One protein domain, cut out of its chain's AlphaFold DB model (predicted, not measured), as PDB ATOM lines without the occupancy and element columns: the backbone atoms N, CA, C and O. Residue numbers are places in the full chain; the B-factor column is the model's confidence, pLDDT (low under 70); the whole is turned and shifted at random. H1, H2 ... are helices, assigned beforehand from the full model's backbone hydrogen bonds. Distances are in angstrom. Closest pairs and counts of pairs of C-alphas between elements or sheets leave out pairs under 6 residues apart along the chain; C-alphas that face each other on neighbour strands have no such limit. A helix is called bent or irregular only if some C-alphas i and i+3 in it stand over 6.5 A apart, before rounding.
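This is residues 213 to 344 of the 688 residues of the protein "TGc domain-containing protein" of Mycoplasma hyosynoviae (UniProt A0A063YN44). A long rod is built of three long helices, H1, H3 and H4, each bent, whose arms H1b, H3a and H4a run up and down along its length as a bundle, each against the one before it in the chain, with H4a fitted only loosely to the other two. The short helix H2 lies at one end and packs on H4b, while H1a and H3b lie side by side towards the other end, where H3b folds back into H4a as a helical hairpin. The printed part has 132 residues with four named helices, in the order H1, H2, H3, H4, and no named strand, in the class all helix. The whole is loose, with a radius of gyration of the C-alphas of 19.0 A and spans of 60 by 23 by 20 A.

By its hydrogen bonds H4, residues 306 to 342, was assigned as one helix, but it is bent, with C-alphas 329 and 332 7.5 A apart. Its arms are H4a, residues 306 to 329, 34.6 A long, from C-alpha 306 at (237.729, 178.199, 231.622), and H4b, residues 332 to 342. H1, residues 222 to 250, was likewise assigned as one helix and is bent, with C-alphas 232 and 235 7.6 A apart; its arms are H1a, residues 222 to 232, from C-alpha 222 at (229.810, 190.440, 245.335), and H1b, residues 235 to 250, 22.5 A long. H3, residues 268 to 301, also assigned as one helix, is bent, with C-alphas 286 and 289 7.3 A apart; its arms are H3a, residues 268 to 286, 28.5 A long and irregular, with C-alphas 283 and 286 6.9 A apart, and H3b, residues 289 to 301. H2 is residues 253 to 261.

In the bundle, H4a is close to but not clearly touching H3a, with the C-alphas of Gln 329 and Val 276 closest at 6.7 A. H1b touches H3a at a shallow tilt of 17 degrees, opposite ways, closest at Lys 247 and Lys 270, whose C-alphas are 5.3 A apart. H4a touches H3b with residues 307 to 311 alone, closest at the C-alphas of Ala 307 and Leu 298, 5.6 A, at a tilt of 38 degrees, only just steep. H3b also touches H1a, with the C-alphas of Phe 291 and Thr 232 closest at 7.1 A. H2 touches H4b about perpendicular, at 88 degrees, with the C-alphas of Leu 255 and Ala 341 closest at 6.3 A; H2 and H3b are apart. Every O i to N i+4 pair is within hydrogen-bond range in H1a, H1b, H2 and H3b; the figures are 14 of 15 in H3a, 19 of 20 in H4a and 6 of 7 in H4b.

The two C-alphas farthest apart, those of Ala 261 and Ser 304, are 60.5 A apart. The printed part has no cut, and no link between its helices is long. The mean pLDDT of the printed part is 88.9, and residue 266 alone is under 70.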
ATOM      1  N   SER A 213     228.839 182.428 252.319       94.12
ATOM      2  CA  SER A 213     229.972 182.856 253.148       94.12
ATOM      3  C   SER A 213     231.234 182.002 252.999       94.12
ATOM      4  O   SER A 213     232.287 182.408 253.484       94.12
ATOM      5  N   ASP A 214     231.148 180.834 252.358       94.75
ATOM      6  CA  ASP A 214     232.309 179.983 252.080       94.75
ATOM      7  C   ASP A 214     233.189 180.567 250.965       94.75
ATOM      8  O   ASP A 214     234.316 180.115 250.757       94.75
ATOM      9  N   PHE A 215     232.692 181.582 250.251       95.94
ATOM     10  CA  PHE A 215     233.357 182.197 249.113       95.94
ATOM     11  C   PHE A 215     233.728 183.649 249.413       95.94
ATOM     12  O   PHE A 215     232.996 184.388 250.067       95.94
ATOM     13  N   THR A 216     234.881 184.083 248.906       94.25
ATOM     14  CA  THR A 216     235.322 185.481 248.975       94.25
ATOM     15  C   THR A 216     235.572 185.987 247.554       94.25
ATOM     16  O   THR A 216     236.430 185.430 246.865       94.25
ATOM     17  N   PRO A 217     234.848 187.017 247.079       93.94
ATOM     18  CA  PRO A 217     235.027 187.524 245.724       93.94
ATOM     19  C   PRO A 217     236.385 188.236 245.582       93.94
ATOM     20  O   PRO A 217     236.744 189.067 246.413       93.94
ATOM     21  N   ASN A 218     237.138 187.921 244.521       94.75
ATOM     22  CA  ASN A 218     238.438 188.541 244.224       94.75
ATOM     23  C   ASN A 218     238.440 189.249 242.857       94.75
ATOM     24  O   ASN A 218     238.639 190.458 242.775       94.75
ATOM     25  N   LYS A 219     238.171 188.511 241.771       96.19
ATOM     26  CA  LYS A 219     238.088 189.043 240.395       96.19
ATOM     27  C   LYS A 219     236.666 189.230 239.869       96.19
ATOM     28  O   LYS A 219     236.493 189.709 238.750       96.19
ATOM     29  N   ILE A 220     235.667 188.842 240.650       96.56
ATOM     30  CA  ILE A 220     234.253 189.118 240.386       96.56
ATOM     31  C   ILE A 220     233.707 190.015 241.497       96.56
ATOM     32  O   ILE A 220     234.313 190.131 242.559       96.56
ATOM     33  N   THR A 221     232.576 190.662 241.248       97.19
ATOM     34  CA  THR A 221     231.867 191.462 242.257       97.19
ATOM     35  C   THR A 221     231.083 190.573 243.227       97.19
ATOM     36  O   THR A 221     230.811 189.409 242.932       97.19
ATOM     37  N   GLN A 222     230.685 191.128 244.376       96.56
ATOM     38  CA  GLN A 222     229.810 190.440 245.335       96.56
ATOM     39  C   GLN A 222     228.465 190.046 244.702       96.56
ATOM     40  O   GLN A 222     228.020 188.919 244.871       96.56
ATOM     41  N   GLU A 223     227.867 190.936 243.910       97.31
ATOM     42  CA  GLU A 223     226.610 190.677 243.193       97.31
ATOM     43  C   GLU A 223     226.757 189.526 242.183       97.31
ATOM     44  O   GLU A 223     225.894 188.659 242.087       97.31
ATOM     45  N   GLN A 224     227.890 189.454 241.474       96.44
ATOM     46  CA  GLN A 224     228.188 188.324 240.587       96.44
ATOM     47  C   GLN A 224     228.387 187.018 241.359       96.44
ATOM     48  O   GLN A 224     227.966 185.968 240.884       96.44
ATOM     49  N   LEU A 225     229.036 187.060 242.526       96.44
ATOM     50  CA  LEU A 225     229.172 185.882 243.380       96.44
ATOM     51  C   LEU A 225     227.801 185.393 243.865       96.44
ATOM     52  O   LEU A 225     227.546 184.196 243.815       96.44
ATOM     53  N   GLU A 226     226.924 186.299 244.293       96.56
ATOM     54  CA  GLU A 226     225.553 185.978 244.707       96.56
ATOM     55  C   GLU A 226     224.744 185.350 243.568       96.56
ATOM     56  O   GLU A 226     224.141 184.297 243.759       96.56
ATOM     57  N   ASP A 227     224.788 185.933 242.367       95.69
ATOM     58  CA  ASP A 227     224.129 185.385 241.175       95.69
ATOM     59  C   ASP A 227     224.632 183.971 240.841       95.69
ATOM     60  O   ASP A 227     223.836 183.049 240.651       95.69
ATOM     61  N   TRP A 228     225.952 183.764 240.827       95.19
ATOM     62  CA  TRP A 228     226.531 182.449 240.545       95.19
ATOM     63  C   TRP A 228     226.250 181.432 241.645       95.19
ATOM     64  O   TRP A 228     225.893 180.299 241.338       95.19
ATOM     65  N   TYR A 229     226.336 181.826 242.913       95.81
ATOM     66  CA  TYR A 229     225.954 180.966 244.026       95.81
ATOM     67  C   TYR A 229     224.483 180.546 243.921       95.81
ATOM     68  O   TYR A 229     224.175 179.367 244.077       95.81
ATOM     69  N   ASN A 230     223.577 181.472 243.597       93.56
ATOM     70  CA  ASN A 230     222.156 181.158 243.467       93.56
ATOM     71  C   ASN A 230     221.874 180.209 242.296       93.56
ATOM     72  O   ASN A 230     221.109 179.258 242.442       93.56
ATOM     73  N   LYS A 231     222.558 180.403 241.165       91.88
ATOM     74  CA  LYS A 231     222.482 179.500 240.009       91.88
ATOM     75  C   LYS A 231     223.040 178.108 240.301       91.88
ATOM     76  O   LYS A 231     222.510 177.128 239.794       91.88
ATOM     77  N   THR A 232     224.110 178.015 241.088       91.69
ATOM     78  CA  THR A 232     224.779 176.742 241.393       91.69
ATOM     79  C   THR A 232     224.132 175.978 242.548       91.69
ATOM     80  O   THR A 232     224.077 174.756 242.509       91.69
ATOM     81  N   PHE A 233     223.647 176.680 243.570       91.75
ATOM     82  CA  PHE A 233     223.169 176.088 244.824       91.75
ATOM     83  C   PHE A 233     221.816 176.640 245.283       91.75
ATOM     84  O   PHE A 233     221.035 175.909 245.884       91.75
ATOM     85  N   GLY A 234     221.539 177.922 245.021       86.00
ATOM     86  CA  GLY A 234     220.361 178.629 245.540       86.00
ATOM     87  C   GLY A 234     219.047 177.932 245.222       86.00
ATOM     88  O   GLY A 234     218.336 177.585 246.157       86.00
ATOM     89  N   ASN A 235     218.774 177.647 243.946       83.94
ATOM     90  CA  ASN A 235     217.523 176.991 243.534       83.94
ATOM     91  C   ASN A 235     217.323 175.628 244.226       83.94
ATOM     92  O   ASN A 235     216.241 175.333 244.720       83.94
ATOM     93  N   PHE A 236     218.387 174.821 244.323       87.62
ATOM     94  CA  PHE A 236     218.353 173.506 244.976       87.62
ATOM     95  C   PHE A 236     217.967 173.616 246.448       87.62
ATOM     96  O   PHE A 236     217.105 172.889 246.940       87.62
ATOM     97  N   TYR A 237     218.620 174.537 247.158       90.56
ATOM     98  CA  TYR A 237     218.340 174.751 248.565       90.56
ATOM     99  C   TYR A 237     216.965 175.383 248.772       90.56
ATOM    100  O   TYR A 237     216.255 174.924 249.653       90.56
ATOM    101  N   GLU A 238     216.540 176.343 247.951       89.38
ATOM    102  CA  GLU A 238     215.185 176.911 248.016       89.38
ATOM    103  C   GLU A 238     214.096 175.838 247.863       89.38
ATOM    104  O   GLU A 238     213.124 175.839 248.620       89.38
ATOM    105  N   ASP A 239     214.276 174.875 246.958       89.50
ATOM    106  CA  ASP A 239     213.340 173.762 246.776       89.50
ATOM    107  C   ASP A 239     213.313 172.810 247.983       89.50
ATOM    108  O   ASP A 239     212.236 172.417 248.443       89.50
ATOM    109  N   ILE A 240     214.477 172.467 248.549       91.19
ATOM    110  CA  ILE A 240     214.567 171.649 249.772       91.19
ATOM    111  C   ILE A 240     213.895 172.370 250.948       91.19
ATOM    112  O   ILE A 240     213.091 171.787 251.677       91.19
ATOM    113  N   GLU A 241     214.186 173.657 251.116       92.25
ATOM    114  CA  GLU A 241     213.586 174.534 252.122       92.25
ATOM    115  C   GLU A 241     212.055 174.593 251.962       92.25
ATOM    116  O   GLU A 241     211.313 174.430 252.937       92.25
ATOM    117  N   LYS A 242     211.561 174.695 250.720       90.94
ATOM    118  CA  LYS A 242     210.132 174.604 250.391       90.94
ATOM    119  C   LYS A 242     209.530 173.253 250.798       90.94
ATOM    120  O   LYS A 242     208.427 173.234 251.347       90.94
ATOM    121  N   MET A 243     210.236 172.134 250.612       91.69
ATOM    122  CA  MET A 243     209.761 170.817 251.070       91.69
ATOM    123  C   MET A 243     209.686 170.716 252.593       91.69
ATOM    124  O   MET A 243     208.716 170.163 253.115       91.69
ATOM    125  N   TYR A 244     210.632 171.307 253.324       93.00
ATOM    126  CA  TYR A 244     210.528 171.401 254.782       93.00
ATOM    127  C   TYR A 244     209.311 172.220 255.227       93.00
ATOM    128  O   TYR A 244     208.661 171.855 256.207       93.00
ATOM    129  N   LEU A 245     208.961 173.294 254.512       92.25
ATOM    130  CA  LEU A 245     207.738 174.055 254.789       92.25
ATOM    131  C   LEU A 245     206.472 173.238 254.515       92.25
ATOM    132  O   LEU A 245     205.539 173.284 255.314       92.25
ATOM    133  N   TYR A 246     206.428 172.475 253.422       90.75
ATOM    134  CA  TYR A 246     205.288 171.604 253.107       90.75
ATOM    135  C   TYR A 246     205.147 170.453 254.102       90.75
ATOM    136  O   TYR A 246     204.037 170.158 254.546       90.75
ATOM    137  N   LYS A 247     206.264 169.877 254.547       91.19
ATOM    138  CA  LYS A 247     206.284 168.934 255.666       91.19
ATOM    139  C   LYS A 247     205.742 169.575 256.946       91.19
ATOM    140  O   LYS A 247     204.846 169.011 257.565       91.19
ATOM    141  N   ALA A 248     206.219 170.765 257.314       90.38
ATOM    142  CA  ALA A 248     205.742 171.477 258.502       90.38
ATOM    143  C   ALA A 248     204.243 171.814 258.414       90.38
ATOM    144  O   ALA A 248     203.529 171.747 259.414       90.38
ATOM    145  N   TYR A 249     203.751 172.142 257.216       89.38
ATOM    146  CA  TYR A 249     202.324 172.301 256.959       89.38
ATOM    147  C   TYR A 249     201.571 170.991 257.210       89.38
ATOM    148  O   TYR A 249     200.550 170.989 257.901       89.38
ATOM    149  N   ALA A 250     202.084 169.881 256.674       87.69
ATOM    150  CA  ALA A 250     201.470 168.567 256.800       87.69
ATOM    151  C   ALA A 250     201.412 168.064 258.251       87.69
ATOM    152  O   ALA A 250     200.415 167.477 258.664       87.69
ATOM    153  N   GLU A 251     202.442 168.363 259.040       86.38
ATOM    154  CA  GLU A 251     202.502 168.096 260.483       86.38
ATOM    155  C   GLU A 251     201.648 169.080 261.308       86.38
ATOM    156  O   GLU A 251     201.438 168.893 262.510       86.38
ATOM    157  N   GLY A 252     201.139 170.139 260.675       85.88
ATOM    158  CA  GLY A 252     200.336 171.168 261.310       85.88
ATOM    159  C   GLY A 252     198.970 170.661 261.801       85.88
ATOM    160  O   GLY A 252     198.360 169.763 261.214       85.88
ATOM    161  N   PRO A 253     198.402 171.292 262.847       80.88
ATOM    162  CA  PRO A 253     197.179 170.814 263.502       80.88
ATOM    163  C   PRO A 253     195.941 170.840 262.594       80.88
ATOM    164  O   PRO A 253     195.012 170.054 262.794       80.88
ATOM    165  N   LYS A 254     195.919 171.737 261.596       75.75
ATOM    166  CA  LYS A 254     194.809 171.867 260.643       75.75
ATOM    167  C   LYS A 254     194.663 170.607 259.795       75.75
ATOM    168  O   LYS A 254     193.603 169.987 259.812       75.75
ATOM    169  N   LEU A 255     195.739 170.191 259.126       84.19
ATOM    170  CA  LEU A 255     195.711 168.991 258.299       84.19
ATOM    171  C   LEU A 255     195.571 167.730 259.155       84.19
ATOM    172  O   LEU A 255     194.754 166.874 258.831       84.19
ATOM    173  N   ALA A 256     196.283 167.641 260.282       81.56
ATOM    174  CA  ALA A 256     196.202 166.487 261.178       81.56
ATOM    175  C   ALA A 256     194.760 166.192 261.639       81.56
ATOM    176  O   ALA A 256     194.354 165.030 261.707       81.56
ATOM    177  N   SER A 257     193.962 167.233 261.901       80.00
ATOM    178  CA  SER A 257     192.550 167.083 262.278       80.00
ATOM    179  C   SER A 257     191.706 166.505 261.136       80.00
ATOM    180  O   SER A 257     190.910 165.595 261.367       80.00
ATOM    181  N   LEU A 258     191.912 166.979 259.902       85.12
ATOM    182  CA  LEU A 258     191.232 166.453 258.715       85.12
ATOM    183  C   LEU A 258     191.631 164.999 258.428       85.12
ATOM    184  O   LEU A 258     190.767 164.150 258.223       85.12
ATOM    185  N   LEU A 259     192.930 164.695 258.464       84.25
ATOM    186  CA  LEU A 259     193.434 163.335 258.269       84.25
ATOM    187  C   LEU A 259     192.866 162.390 259.333       84.25
ATOM    188  O   LEU A 259     192.401 161.305 259.003       84.25
ATOM    189  N   THR A 260     192.782 162.833 260.589       83.31
ATOM    190  CA  THR A 260     192.128 162.064 261.659       83.31
ATOM    191  C   THR A 260     190.650 161.810 261.359       83.31
ATOM    192  O   THR A 260     190.179 160.689 261.533       83.31
ATOM    193  N   ALA A 261     189.917 162.812 260.857       82.50
ATOM    194  CA  ALA A 261     188.520 162.652 260.446       82.50
ATOM    195  C   ALA A 261     188.351 161.651 259.290       82.50
ATOM    196  O   ALA A 261     187.359 160.926 259.234       82.50
ATOM    197  N   TYR A 262     189.339 161.559 258.398       85.25
ATOM    198  CA  TYR A 262     189.366 160.562 257.324       85.25
ATOM    199  C   TYR A 262     189.807 159.184 257.847       85.25
ATOM    200  O   TYR A 262     189.738 158.183 257.134       85.25
ATOM    201  N   GLY A 263     190.225 159.094 259.114       77.75
ATOM    202  CA  GLY A 263     190.884 157.924 259.687       77.75
ATOM    203  C   GLY A 263     192.158 157.578 258.925       77.75
ATOM    204  O   GLY A 263     192.399 156.401 258.671       77.75
ATOM    205  N   ALA A 264     192.883 158.608 258.488       74.69
ATOM    206  CA  ALA A 264     194.068 158.504 257.669       74.69
ATOM    207  C   ALA A 264     195.356 158.441 258.483       74.69
ATOM    208  O   ALA A 264     195.421 158.951 259.604       74.69
ATOM    209  N   ASN A 265     196.401 157.856 257.893       70.12
ATOM    210  CA  ASN A 265     197.735 157.940 258.468       70.12
ATOM    211  C   ASN A 265     198.243 159.387 258.362       70.12
ATOM    212  O   ASN A 265     198.562 159.873 257.275       70.12
ATOM    213  N   ALA A 266     198.325 160.070 259.506       67.50
ATOM    214  CA  ALA A 266     198.813 161.445 259.593       67.50
ATOM    215  C   ALA A 266     200.245 161.607 259.045       67.50
ATOM    216  O   ALA A 266     200.620 162.701 258.630       67.50
ATOM    217  N   ASP A 267     201.025 160.521 258.992       79.81
ATOM    218  CA  ASP A 267     202.397 160.539 258.498       79.81
ATOM    219  C   ASP A 267     202.510 160.400 256.965       79.81
ATOM    220  O   ASP A 267     203.626 160.482 256.465       79.81
ATOM    221  N   TYR A 268     201.432 160.222 256.179       83.75
ATOM    222  CA  TYR A 268     201.552 160.016 254.716       83.75
ATOM    223  C   TYR A 268     202.322 161.146 254.013       83.75
ATOM    224  O   TYR A 268     203.384 160.916 253.435       83.75
ATOM    225  N   PHE A 269     201.814 162.381 254.096       86.06
ATOM    226  CA  PHE A 269     202.441 163.537 253.445       86.06
ATOM    227  C   PHE A 269     203.827 163.814 254.017       86.06
ATOM    228  O   PHE A 269     204.754 164.139 253.284       86.06
ATOM    229  N   LYS A 270     203.990 163.634 255.327       87.12
ATOM    230  CA  LYS A 270     205.279 163.766 255.999       87.12
ATOM    231  C   LYS A 270     206.311 162.787 255.435       87.12
ATOM    232  O   LYS A 270     207.390 163.220 255.052       87.12
ATOM    233  N   ASN A 271     205.966 161.505 255.325       87.94
ATOM    234  CA  ASN A 271     206.837 160.471 254.764       87.94
ATOM    235  C   ASN A 271     207.138 160.735 253.284       87.94
ATOM    236  O   ASN A 271     208.268 160.523 252.846       87.94
ATOM    237  N   HIS A 272     206.151 161.221 252.518       88.56
ATOM    238  CA  HIS A 272     206.359 161.661 251.136       88.56
ATOM    239  C   HIS A 272     207.424 162.757 251.071       88.56
ATOM    240  O   HIS A 272     208.435 162.590 250.394       88.56
ATOM    241  N   TYR A 273     207.255 163.844 251.827       91.25
ATOM    242  CA  TYR A 273     208.209 164.952 251.814       91.25
ATOM    243  C   TYR A 273     209.575 164.579 252.395       91.25
ATOM    244  O   TYR A 273     210.581 165.047 251.872       91.25
ATOM    245  N   ASP A 274     209.645 163.698 253.395       91.06
ATOM    246  CA  ASP A 274     210.916 163.155 253.891       91.06
ATOM    247  C   ASP A 274     211.675 162.395 252.794       91.06
ATOM    248  O   ASP A 274     212.885 162.566 252.641       91.06
ATOM    249  N   ASN A 275     210.968 161.599 251.986       91.19
ATOM    250  CA  ASN A 275     211.570 160.904 250.851       91.19
ATOM    251  C   ASN A 275     212.034 161.871 249.762       91.19
ATOM    252  O   ASN A 275     213.157 161.727 249.284       91.19
ATOM    253  N   VAL A 276     211.215 162.868 249.412       90.25
ATOM    254  CA  VAL A 276     211.591 163.886 248.423       90.25
ATOM    255  C   VAL A 276     212.824 164.658 248.888       90.25
ATOM    256  O   VAL A 276     213.786 164.756 248.136       90.25
ATOM    257  N   ILE A 277     212.845 165.154 250.130       91.25
ATOM    258  CA  ILE A 277     214.002 165.870 250.693       91.25
ATOM    259  C   ILE A 277     215.261 165.013 250.577       91.25
ATOM    260  O   ILE A 277     216.272 165.486 250.063       91.25
ATOM    261  N   ARG A 278     215.190 163.742 250.989       90.06
ATOM    262  CA  ARG A 278     216.320 162.814 250.896       90.06
ATOM    263  C   ARG A 278     216.805 162.640 249.453       90.06
ATOM    264  O   ARG A 278     218.004 162.700 249.216       90.06
ATOM    265  N   GLU A 279     215.906 162.445 248.489       88.50
ATOM    266  CA  GLU A 279     216.277 162.295 247.071       88.50
ATOM    267  C   GLU A 279     216.923 163.557 246.485       88.50
ATOM    268  O   GLU A 279     217.891 163.469 245.724       88.50
ATOM    269  N   LEU A 280     216.413 164.732 246.858       85.56
ATOM    270  CA  LEU A 280     216.974 166.022 246.470       85.56
ATOM    271  C   LEU A 280     218.390 166.197 247.051       85.56
ATOM    272  O   LEU A 280     219.321 166.571 246.334       85.56
ATOM    273  N   GLU A 281     218.591 165.858 248.325       87.19
ATOM    274  CA  GLU A 281     219.908 165.895 248.967       87.19
ATOM    275  C   GLU A 281     220.893 164.895 248.350       87.19
ATOM    276  O   GLU A 281     222.013 165.281 248.009       87.19
ATOM    277  N   ASP A 282     220.472 163.644 248.148       85.50
ATOM    278  CA  ASP A 282     221.273 162.579 247.530       85.50
ATOM    279  C   ASP A 282     221.704 162.949 246.098       85.50
ATOM    280  O   ASP A 282     222.785 162.567 245.647       85.50
ATOM    281  N   THR A 283     220.880 163.722 245.383       82.25
ATOM    282  CA  THR A 283     221.176 164.200 244.027       82.25
ATOM    283  C   THR A 283     222.216 165.319 244.025       82.25
ATOM    284  O   THR A 283     223.090 165.337 243.161       82.25
ATOM    285  N   MET A 284     222.139 166.262 244.968       80.94
ATOM    286  CA  MET A 284     223.052 167.411 245.019       80.94
ATOM    287  C   MET A 284     224.408 167.050 245.642       80.94
ATOM    288  O   MET A 284     225.448 167.562 245.219       80.94
ATOM    289  N   GLU A 285     224.412 166.153 246.631       83.75
ATOM    290  CA  GLU A 285     225.585 165.875 247.460       83.75
ATOM    291  C   GLU A 285     226.852 165.497 246.683       83.75
ATOM    292  O   GLU A 285     227.903 166.083 246.963       83.75
ATOM    293  N   PRO A 286     226.802 164.597 245.682       85.12
ATOM    294  CA  PRO A 286     227.995 164.187 244.948       85.12
ATOM    295  C   PRO A 286     228.666 165.330 244.177       85.12
ATOM    296  O   PRO A 286     229.850 165.233 243.856       85.12
ATOM    297  N   TYR A 287     227.930 166.404 243.878       86.31
ATOM    298  CA  TYR A 287     228.425 167.531 243.094       86.31
ATOM    299  C   TYR A 287     228.873 168.723 243.946       86.31
ATOM    300  O   TYR A 287     229.524 169.624 243.418       86.31
ATOM    301  N   ASN A 288     228.559 168.744 245.247       90.12
ATOM    302  CA  ASN A 288     228.822 169.895 246.118       90.12
ATOM    303  C   ASN A 288     230.296 170.323 246.105       90.12
ATOM    304  O   ASN A 288     230.586 171.505 245.920       90.12
ATOM    305  N   GLU A 289     231.228 169.378 246.238       92.25
ATOM    306  CA  GLU A 289     232.665 169.685 246.234       92.25
ATOM    307  C   GLU A 289     233.160 170.156 244.861       92.25
ATOM    308  O   GLU A 289     233.914 171.126 244.777       92.25
ATOM    309  N   GLU A 290     232.684 169.539 243.774       93.25
ATOM    310  CA  GLU A 290     233.039 169.954 242.413       93.25
ATOM    311  C   GLU A 290     232.568 171.389 242.134       93.25
ATOM    312  O   GLU A 290     233.337 172.233 241.666       93.25
ATOM    313  N   PHE A 291     231.310 171.693 242.451       94.25
ATOM    314  CA  PHE A 291     230.755 173.028 242.270       94.25
ATOM    315  C   PHE A 291     231.426 174.063 243.170       94.25
ATOM    316  O   PHE A 291     231.682 175.184 242.729       94.25
ATOM    317  N   LYS A 292     231.767 173.689 244.407       95.56
ATOM    318  CA  LYS A 292     232.507 174.549 245.334       95.56
ATOM    319  C   LYS A 292     233.893 174.890 244.791       95.56
ATOM    320  O   LYS A 292     234.293 176.056 244.839       95.56
ATOM    321  N   GLU A 293     234.606 173.920 244.226       95.69
ATOM    322  CA  GLU A 293     235.899 174.156 243.581       95.69
ATOM    323  C   GLU A 293     235.753 175.079 242.362       95.69
ATOM    324  O   GLU A 293     236.466 176.081 242.254       95.69
ATOM    325  N   LEU A 294     234.801 174.795 241.469       95.75
ATOM    326  CA  LEU A 294     234.570 175.588 240.259       95.75
ATOM    327  C   LEU A 294     234.153 177.029 240.570       95.75
ATOM    328  O   LEU A 294     234.670 177.959 239.948       95.75
ATOM    329  N   LEU A 295     233.276 177.235 241.556       96.00
ATOM    330  CA  LEU A 295     232.868 178.570 241.985       96.00
ATOM    331  C   LEU A 295     234.033 179.314 242.652       96.00
ATOM    332  O   LEU A 295     234.278 180.480 242.343       96.00
ATOM    333  N   THR A 296     234.839 178.636 243.474       96.75
ATOM    334  CA  THR A 296     236.068 179.218 244.045       96.75
ATOM    335  C   THR A 296     237.049 179.633 242.948       96.75
ATOM    336  O   THR A 296     237.615 180.729 242.990       96.75
ATOM    337  N   ARG A 297     237.234 178.807 241.916       96.62
ATOM    338  CA  ARG A 297     238.060 179.160 240.757       96.62
ATOM    339  C   ARG A 297     237.493 180.353 240.003       96.62
ATOM    340  O   ARG A 297     238.242 181.285 239.731       96.62
ATOM    341  N   LEU A 298     236.184 180.399 239.760       96.56
ATOM    342  CA  LEU A 298     235.530 181.554 239.142       96.56
ATOM    343  C   LEU A 298     235.804 182.849 239.924       96.56
ATOM    344  O   LEU A 298     236.185 183.852 239.317       96.56
ATOM    345  N   THR A 299     235.696 182.823 241.262       96.06
ATOM    346  CA  THR A 299     235.965 184.012 242.096       96.06
ATOM    347  C   THR A 299     237.392 184.545 241.947       96.06
ATOM    348  O   THR A 299     237.597 185.755 242.047       96.06
ATOM    349  N   ASN A 300     238.366 183.673 241.665       95.81
ATOM    350  CA  ASN A 300     239.791 184.002 241.554       95.81
ATOM    351  C   ASN A 300     240.271 184.247 240.115       95.81
ATOM    352  O   ASN A 300     241.214 185.010 239.888       95.81
ATOM    353  N   GLU A 301     239.660 183.589 239.133       95.56
ATOM    354  CA  GLU A 301     240.056 183.625 237.723       95.56
ATOM    355  C   GLU A 301     239.260 184.672 236.925       95.56
ATOM    356  O   GLU A 301     239.824 185.289 236.019       95.56
ATOM    357  N   GLY A 302     238.011 184.956 237.315       94.19
ATOM    358  CA  GLY A 302     237.118 185.925 236.671       94.19
ATOM    359  C   GLY A 302     236.201 185.322 235.594       94.19
ATOM    360  O   GLY A 302     236.320 184.156 235.222       94.19
ATOM    361  N   MET A 303     235.282 186.137 235.065       93.06
ATOM    362  CA  MET A 303     234.177 185.718 234.173       93.06
ATOM    363  C   MET A 303     234.604 185.268 232.763       93.06
ATOM    364  O   MET A 303     233.800 184.708 232.032       93.06
ATOM    365  N   SER A 304     235.849 185.513 232.346       92.44
ATOM    366  CA  SER A 304     236.372 185.072 231.040       92.44
ATOM    367  C   SER A 304     237.198 183.781 231.125       92.44
ATOM    368  O   SER A 304     237.951 183.473 230.202       92.44
ATOM    369  N   SER A 305     237.142 183.080 232.259       92.38
ATOM    370  CA  SER A 305     237.960 181.898 232.553       92.38
ATOM    371  C   SER A 305     237.383 180.604 231.972       92.38
ATOM    372  O   SER A 305     236.206 180.508 231.626       92.38
ATOM    373  N   GLU A 306     238.206 179.557 231.909       92.81
ATOM    374  CA  GLU A 306     237.729 178.199 231.622       92.81
ATOM    375  C   GLU A 306     236.794 177.679 232.727       92.81
ATOM    376  O   GLU A 306     235.825 176.973 232.439       92.81
ATOM    377  N   ALA A 307     237.037 178.083 233.982       90.88
ATOM    378  CA  ALA A 307     236.165 177.777 235.110       90.88
ATOM    379  C   ALA A 307     234.745 178.318 234.889       90.88
ATOM    380  O   ALA A 307     233.785 177.587 235.106       90.88
ATOM    381  N   PHE A 308     234.608 179.547 234.373       94.44
ATOM    382  CA  PHE A 308     233.311 180.126 234.005       94.44
ATOM    383  C   PHE A 308     232.561 179.263 232.982       94.44
ATOM    384  O   PHE A 308     231.413 178.883 233.213       94.44
ATOM    385  N   ASN A 309     233.215 178.911 231.870       92.94
ATOM    386  CA  ASN A 309     232.590 178.111 230.809       92.94
ATOM    387  C   ASN A 309     232.173 176.722 231.318       92.94
ATOM    388  O   ASN A 309     231.085 176.239 231.005       92.94
ATOM    389  N   THR A 310     233.026 176.099 232.134       93.12
ATOM    390  CA  THR A 310     232.774 174.777 232.720       93.12
ATOM    391  C   THR A 310     231.615 174.814 233.715       93.12
ATOM    392  O   THR A 310     230.717 173.976 233.643       93.12
ATOM    393  N   LEU A 311     231.613 175.800 234.619       93.62
ATOM    394  CA  LEU A 311     230.559 175.979 235.615       93.62
ATOM    395  C   LEU A 311     229.212 176.249 234.943       93.62
ATOM    396  O   LEU A 311     228.235 175.594 235.284       93.62
ATOM    397  N   THR A 312     229.179 177.130 233.938       92.75
ATOM    398  CA  THR A 312     227.967 177.429 233.153       92.75
ATOM    399  C   THR A 312     227.360 176.155 232.565       92.75
ATOM    400  O   THR A 312     226.193 175.858 232.801       92.75
ATOM    401  N   GLY A 313     228.162 175.349 231.855       90.19
ATOM    402  CA  GLY A 313     227.669 174.124 231.219       90.19
ATOM    403  C   GLY A 313     227.143 173.081 232.212       90.19
ATOM    404  O   GLY A 313     226.176 172.381 231.915       90.19
ATOM    405  N   LYS A 314     227.754 172.986 233.400       90.44
ATOM    406  CA  LYS A 314     227.310 172.069 234.459       90.44
ATOM    407  C   LYS A 314     226.035 172.545 235.144       90.44
ATOM    408  O   LYS A 314     225.128 171.738 235.316       90.44
ATOM    409  N   VAL A 315     225.953 173.831 235.481       90.31
ATOM    410  CA  VAL A 315     224.762 174.442 236.088       90.31
ATOM    411  C   VAL A 315     223.547 174.278 235.176       90.31
ATOM    412  O   VAL A 315     222.503 173.826 235.634       90.31
ATOM    413  N   ASP A 316     223.689 174.548 233.876       86.50
ATOM    414  CA  ASP A 316     222.583 174.413 232.919       86.50
ATOM    415  C   ASP A 316     222.073 172.968 232.802       86.50
ATOM    416  O   ASP A 316     220.871 172.729 232.661       86.50
ATOM    417  N   LEU A 317     222.981 171.988 232.829       83.94
ATOM    418  CA  LEU A 317     222.614 170.572 232.804       83.94
ATOM    419  C   LEU A 317     221.911 170.166 234.102       83.94
ATOM    420  O   LEU A 317     220.885 169.488 234.066       83.94
ATOM    421  N   GLN A 318     222.458 170.599 235.235       83.25
ATOM    422  CA  GLN A 318     221.941 170.268 236.552       83.25
ATOM    423  C   GLN A 318     220.550 170.865 236.779       83.25
ATOM    424  O   GLN A 318     219.652 170.146 237.207       83.25
ATOM    425  N   ALA A 319     220.342 172.133 236.412       84.12
ATOM    426  CA  ALA A 319     219.053 172.809 236.523       84.12
ATOM    427  C   ALA A 319     217.946 172.063 235.758       84.12
ATOM    428  O   ALA A 319     216.859 171.868 236.291       84.12
ATOM    429  N   LYS A 320     218.233 171.564 234.546       82.19
ATOM    430  CA  LYS A 320     217.263 170.792 233.743       82.19
ATOM    431  C   LYS A 320     216.897 169.449 234.368       82.19
ATOM    432  O   LYS A 320     215.743 169.034 234.294       82.19
ATOM    433  N   ILE A 321     217.880 168.745 234.931       80.31
ATOM    434  CA  ILE A 321     217.648 167.467 235.620       80.31
ATOM    435  C   ILE A 321     216.819 167.715 236.885       80.31
ATOM    436  O   ILE A 321     215.869 166.983 237.154       80.31
ATOM    437  N   TRP A 322     217.158 168.772 237.618       82.62
ATOM    438  CA  TRP A 322     216.537 169.117 238.886       82.62
ATOM    439  C   TRP A 322     215.100 169.591 238.756       82.62
ATOM    440  O   TRP A 322     214.233 169.058 239.437       82.62
ATOM    441  N   GLU A 323     214.829 170.543 237.861       84.12
ATOM    442  CA  GLU A 323     213.478 171.064 237.641       84.12
ATOM    443  C   GLU A 323     212.511 169.924 237.303       84.12
ATOM    444  O   GLU A 323     211.404 169.860 237.837       84.12
ATOM    445  N   LYS A 324     212.963 168.973 236.472       84.25
ATOM    446  CA  LYS A 324     212.193 167.773 236.153       84.25
ATOM    447  C   LYS A 324     211.968 166.896 237.390       84.25
ATOM    448  O   LYS A 324     210.823 166.572 237.678       84.25
ATOM    449  N   LEU A 325     213.026 166.542 238.125       83.88
ATOM    450  CA  LEU A 325     212.929 165.694 239.321       83.88
ATOM    451  C   LEU A 325     212.003 166.305 240.381       83.88
ATOM    452  O   LEU A 325     211.097 165.637 240.871       83.88
ATOM    453  N   PHE A 326     212.208 167.581 240.710       85.19
ATOM    454  CA  PHE A 326     211.412 168.296 241.699       85.19
ATOM    455  C   PHE A 326     209.938 168.341 241.299       85.19
ATOM    456  O   PHE A 326     209.061 168.043 242.111       85.19
ATOM    457  N   LYS A 327     209.649 168.678 240.039       84.75
ATOM    458  CA  LYS A 327     208.277 168.735 239.539       84.75
ATOM    459  C   LYS A 327     207.609 167.360 239.574       84.75
ATOM    460  O   LYS A 327     206.527 167.244 240.150       84.75
ATOM    461  N   ASP A 328     208.273 166.334 239.039       83.38
ATOM    462  CA  ASP A 328     207.755 164.962 238.969       83.38
ATOM    463  C   ASP A 328     207.436 164.408 240.374       83.38
ATOM    464  O   ASP A 328     206.423 163.734 240.561       83.38
ATOM    465  N   GLN A 329     208.254 164.743 241.380       83.56
ATOM    466  CA  GLN A 329     208.091 164.266 242.759       83.56
ATOM    467  C   GLN A 329     207.069 165.057 243.593       83.56
ATOM    468  O   GLN A 329     206.544 164.546 244.587       83.56
ATOM    469  N   THR A 330     206.791 166.318 243.247       84.88
ATOM    470  CA  THR A 330     206.074 167.224 244.161       84.88
ATOM    471  C   THR A 330     204.753 167.751 243.616       84.88
ATOM    472  O   THR A 330     203.823 167.930 244.401       84.88
ATOM    473  N   GLU A 331     204.612 167.959 242.303       84.88
ATOM    474  CA  GLU A 331     203.464 168.669 241.719       84.88
ATOM    475  C   GLU A 331     202.133 168.030 242.125       84.88
ATOM    476  O   GLU A 331     201.262 168.697 242.684       84.88
ATOM    477  N   LYS A 332     201.995 166.714 241.933       83.69
ATOM    478  CA  LYS A 332     200.768 165.988 242.278       83.69
ATOM    479  C   LYS A 332     200.436 166.085 243.769       83.69
ATOM    480  O   LYS A 332     199.314 166.452 244.114       83.69
ATOM    481  N   GLN A 333     201.390 165.789 244.650       86.56
ATOM    482  CA  GLN A 333     201.127 165.751 246.092       86.56
ATOM    483  C   GLN A 333     200.874 167.140 246.679       86.56
ATOM    484  O   GLN A 333     199.974 167.296 247.498       86.56
ATOM    485  N   ASN A 334     201.570 168.172 246.199       87.81
ATOM    486  CA  ASN A 334     201.319 169.557 246.606       87.81
ATOM    487  C   ASN A 334     199.919 170.017 246.191       87.81
ATOM    488  O   ASN A 334     199.212 170.652 246.971       87.81
ATOM    489  N   ASN A 335     199.510 169.657 244.973       86.62
ATOM    490  CA  ASN A 335     198.189 169.966 244.445       86.62
ATOM    491  C   ASN A 335     197.079 169.275 245.245       86.62
ATOM    492  O   ASN A 335     196.037 169.873 245.508       86.62
ATOM    493  N   ILE A 336     197.290 168.026 245.665       86.88
ATOM    494  CA  ILE A 336     196.345 167.314 246.530       86.88
ATOM    495  C   ILE A 336     196.325 167.941 247.925       86.88
ATOM    496  O   ILE A 336     195.249 168.221 248.458       86.88
ATOM    497  N   LEU A 337     197.495 168.234 248.493       87.69
ATOM    498  CA  LEU A 337     197.628 168.854 249.805       87.69
ATOM    499  C   LEU A 337     196.933 170.222 249.869       87.69
ATOM    500  O   LEU A 337     196.199 170.490 250.820       87.69
ATOM    501  N   SER A 338     197.081 171.071 248.848       86.25
ATOM    502  CA  SER A 338     196.428 172.387 248.808       86.25
ATOM    503  C   SER A 338     194.905 172.301 248.681       86.25
ATOM    504  O   SER A 338     194.185 173.189 249.147       86.25
ATOM    505  N   ARG A 339     194.381 171.218 248.099       88.06
ATOM    506  CA  ARG A 339     192.939 170.938 248.053       88.06
ATOM    507  C   ARG A 339     192.447 170.494 249.424       88.06
ATOM    508  O   ARG A 339     191.530 171.109 249.956       88.06
ATOM    509  N   LEU A 340     193.114 169.522 250.048       88.19
ATOM    510  CA  LEU A 340     192.776 169.048 251.396       88.19
ATOM    511  C   LEU A 340     192.847 170.166 252.441       88.19
ATOM    512  O   LEU A 340     191.963 170.274 253.282       88.19
ATOM    513  N   ALA A 341     193.831 171.058 252.337       85.31
ATOM    514  CA  ALA A 341     193.941 172.258 253.160       85.31
ATOM    515  C   ALA A 341     192.630 173.064 253.220       85.31
ATOM    516  O   ALA A 341     192.195 173.483 254.297       85.31
ATOM    517  N   LYS A 342     191.970 173.240 252.066       86.56
ATOM    518  CA  LYS A 342     190.698 173.972 251.925       86.56
ATOM    519  C   LYS A 342     189.501 173.211 252.494       86.56
ATOM    520  O   LYS A 342     188.475 173.826 252.770       86.56
ATOM    521  N   LEU A 343     189.644 171.903 252.690       90.94
ATOM    522  CA  LEU A 343     188.634 171.006 253.247       90.94
ATOM    523  C   LEU A 343     188.820 170.797 254.758       90.94
ATOM    524  O   LEU A 343     188.273 169.859 255.331       90.94
ATOM    525  N   THR A 344     189.583 171.661 255.434       87.44
ATOM    526  CA  THR A 344     189.686 171.617 256.898       87.44
ATOM    527  C   THR A 344     188.396 172.146 257.522       87.44
ATOM    528  O   THR A 344     188.060 173.320 257.359       87.44
TER     529      THR A 344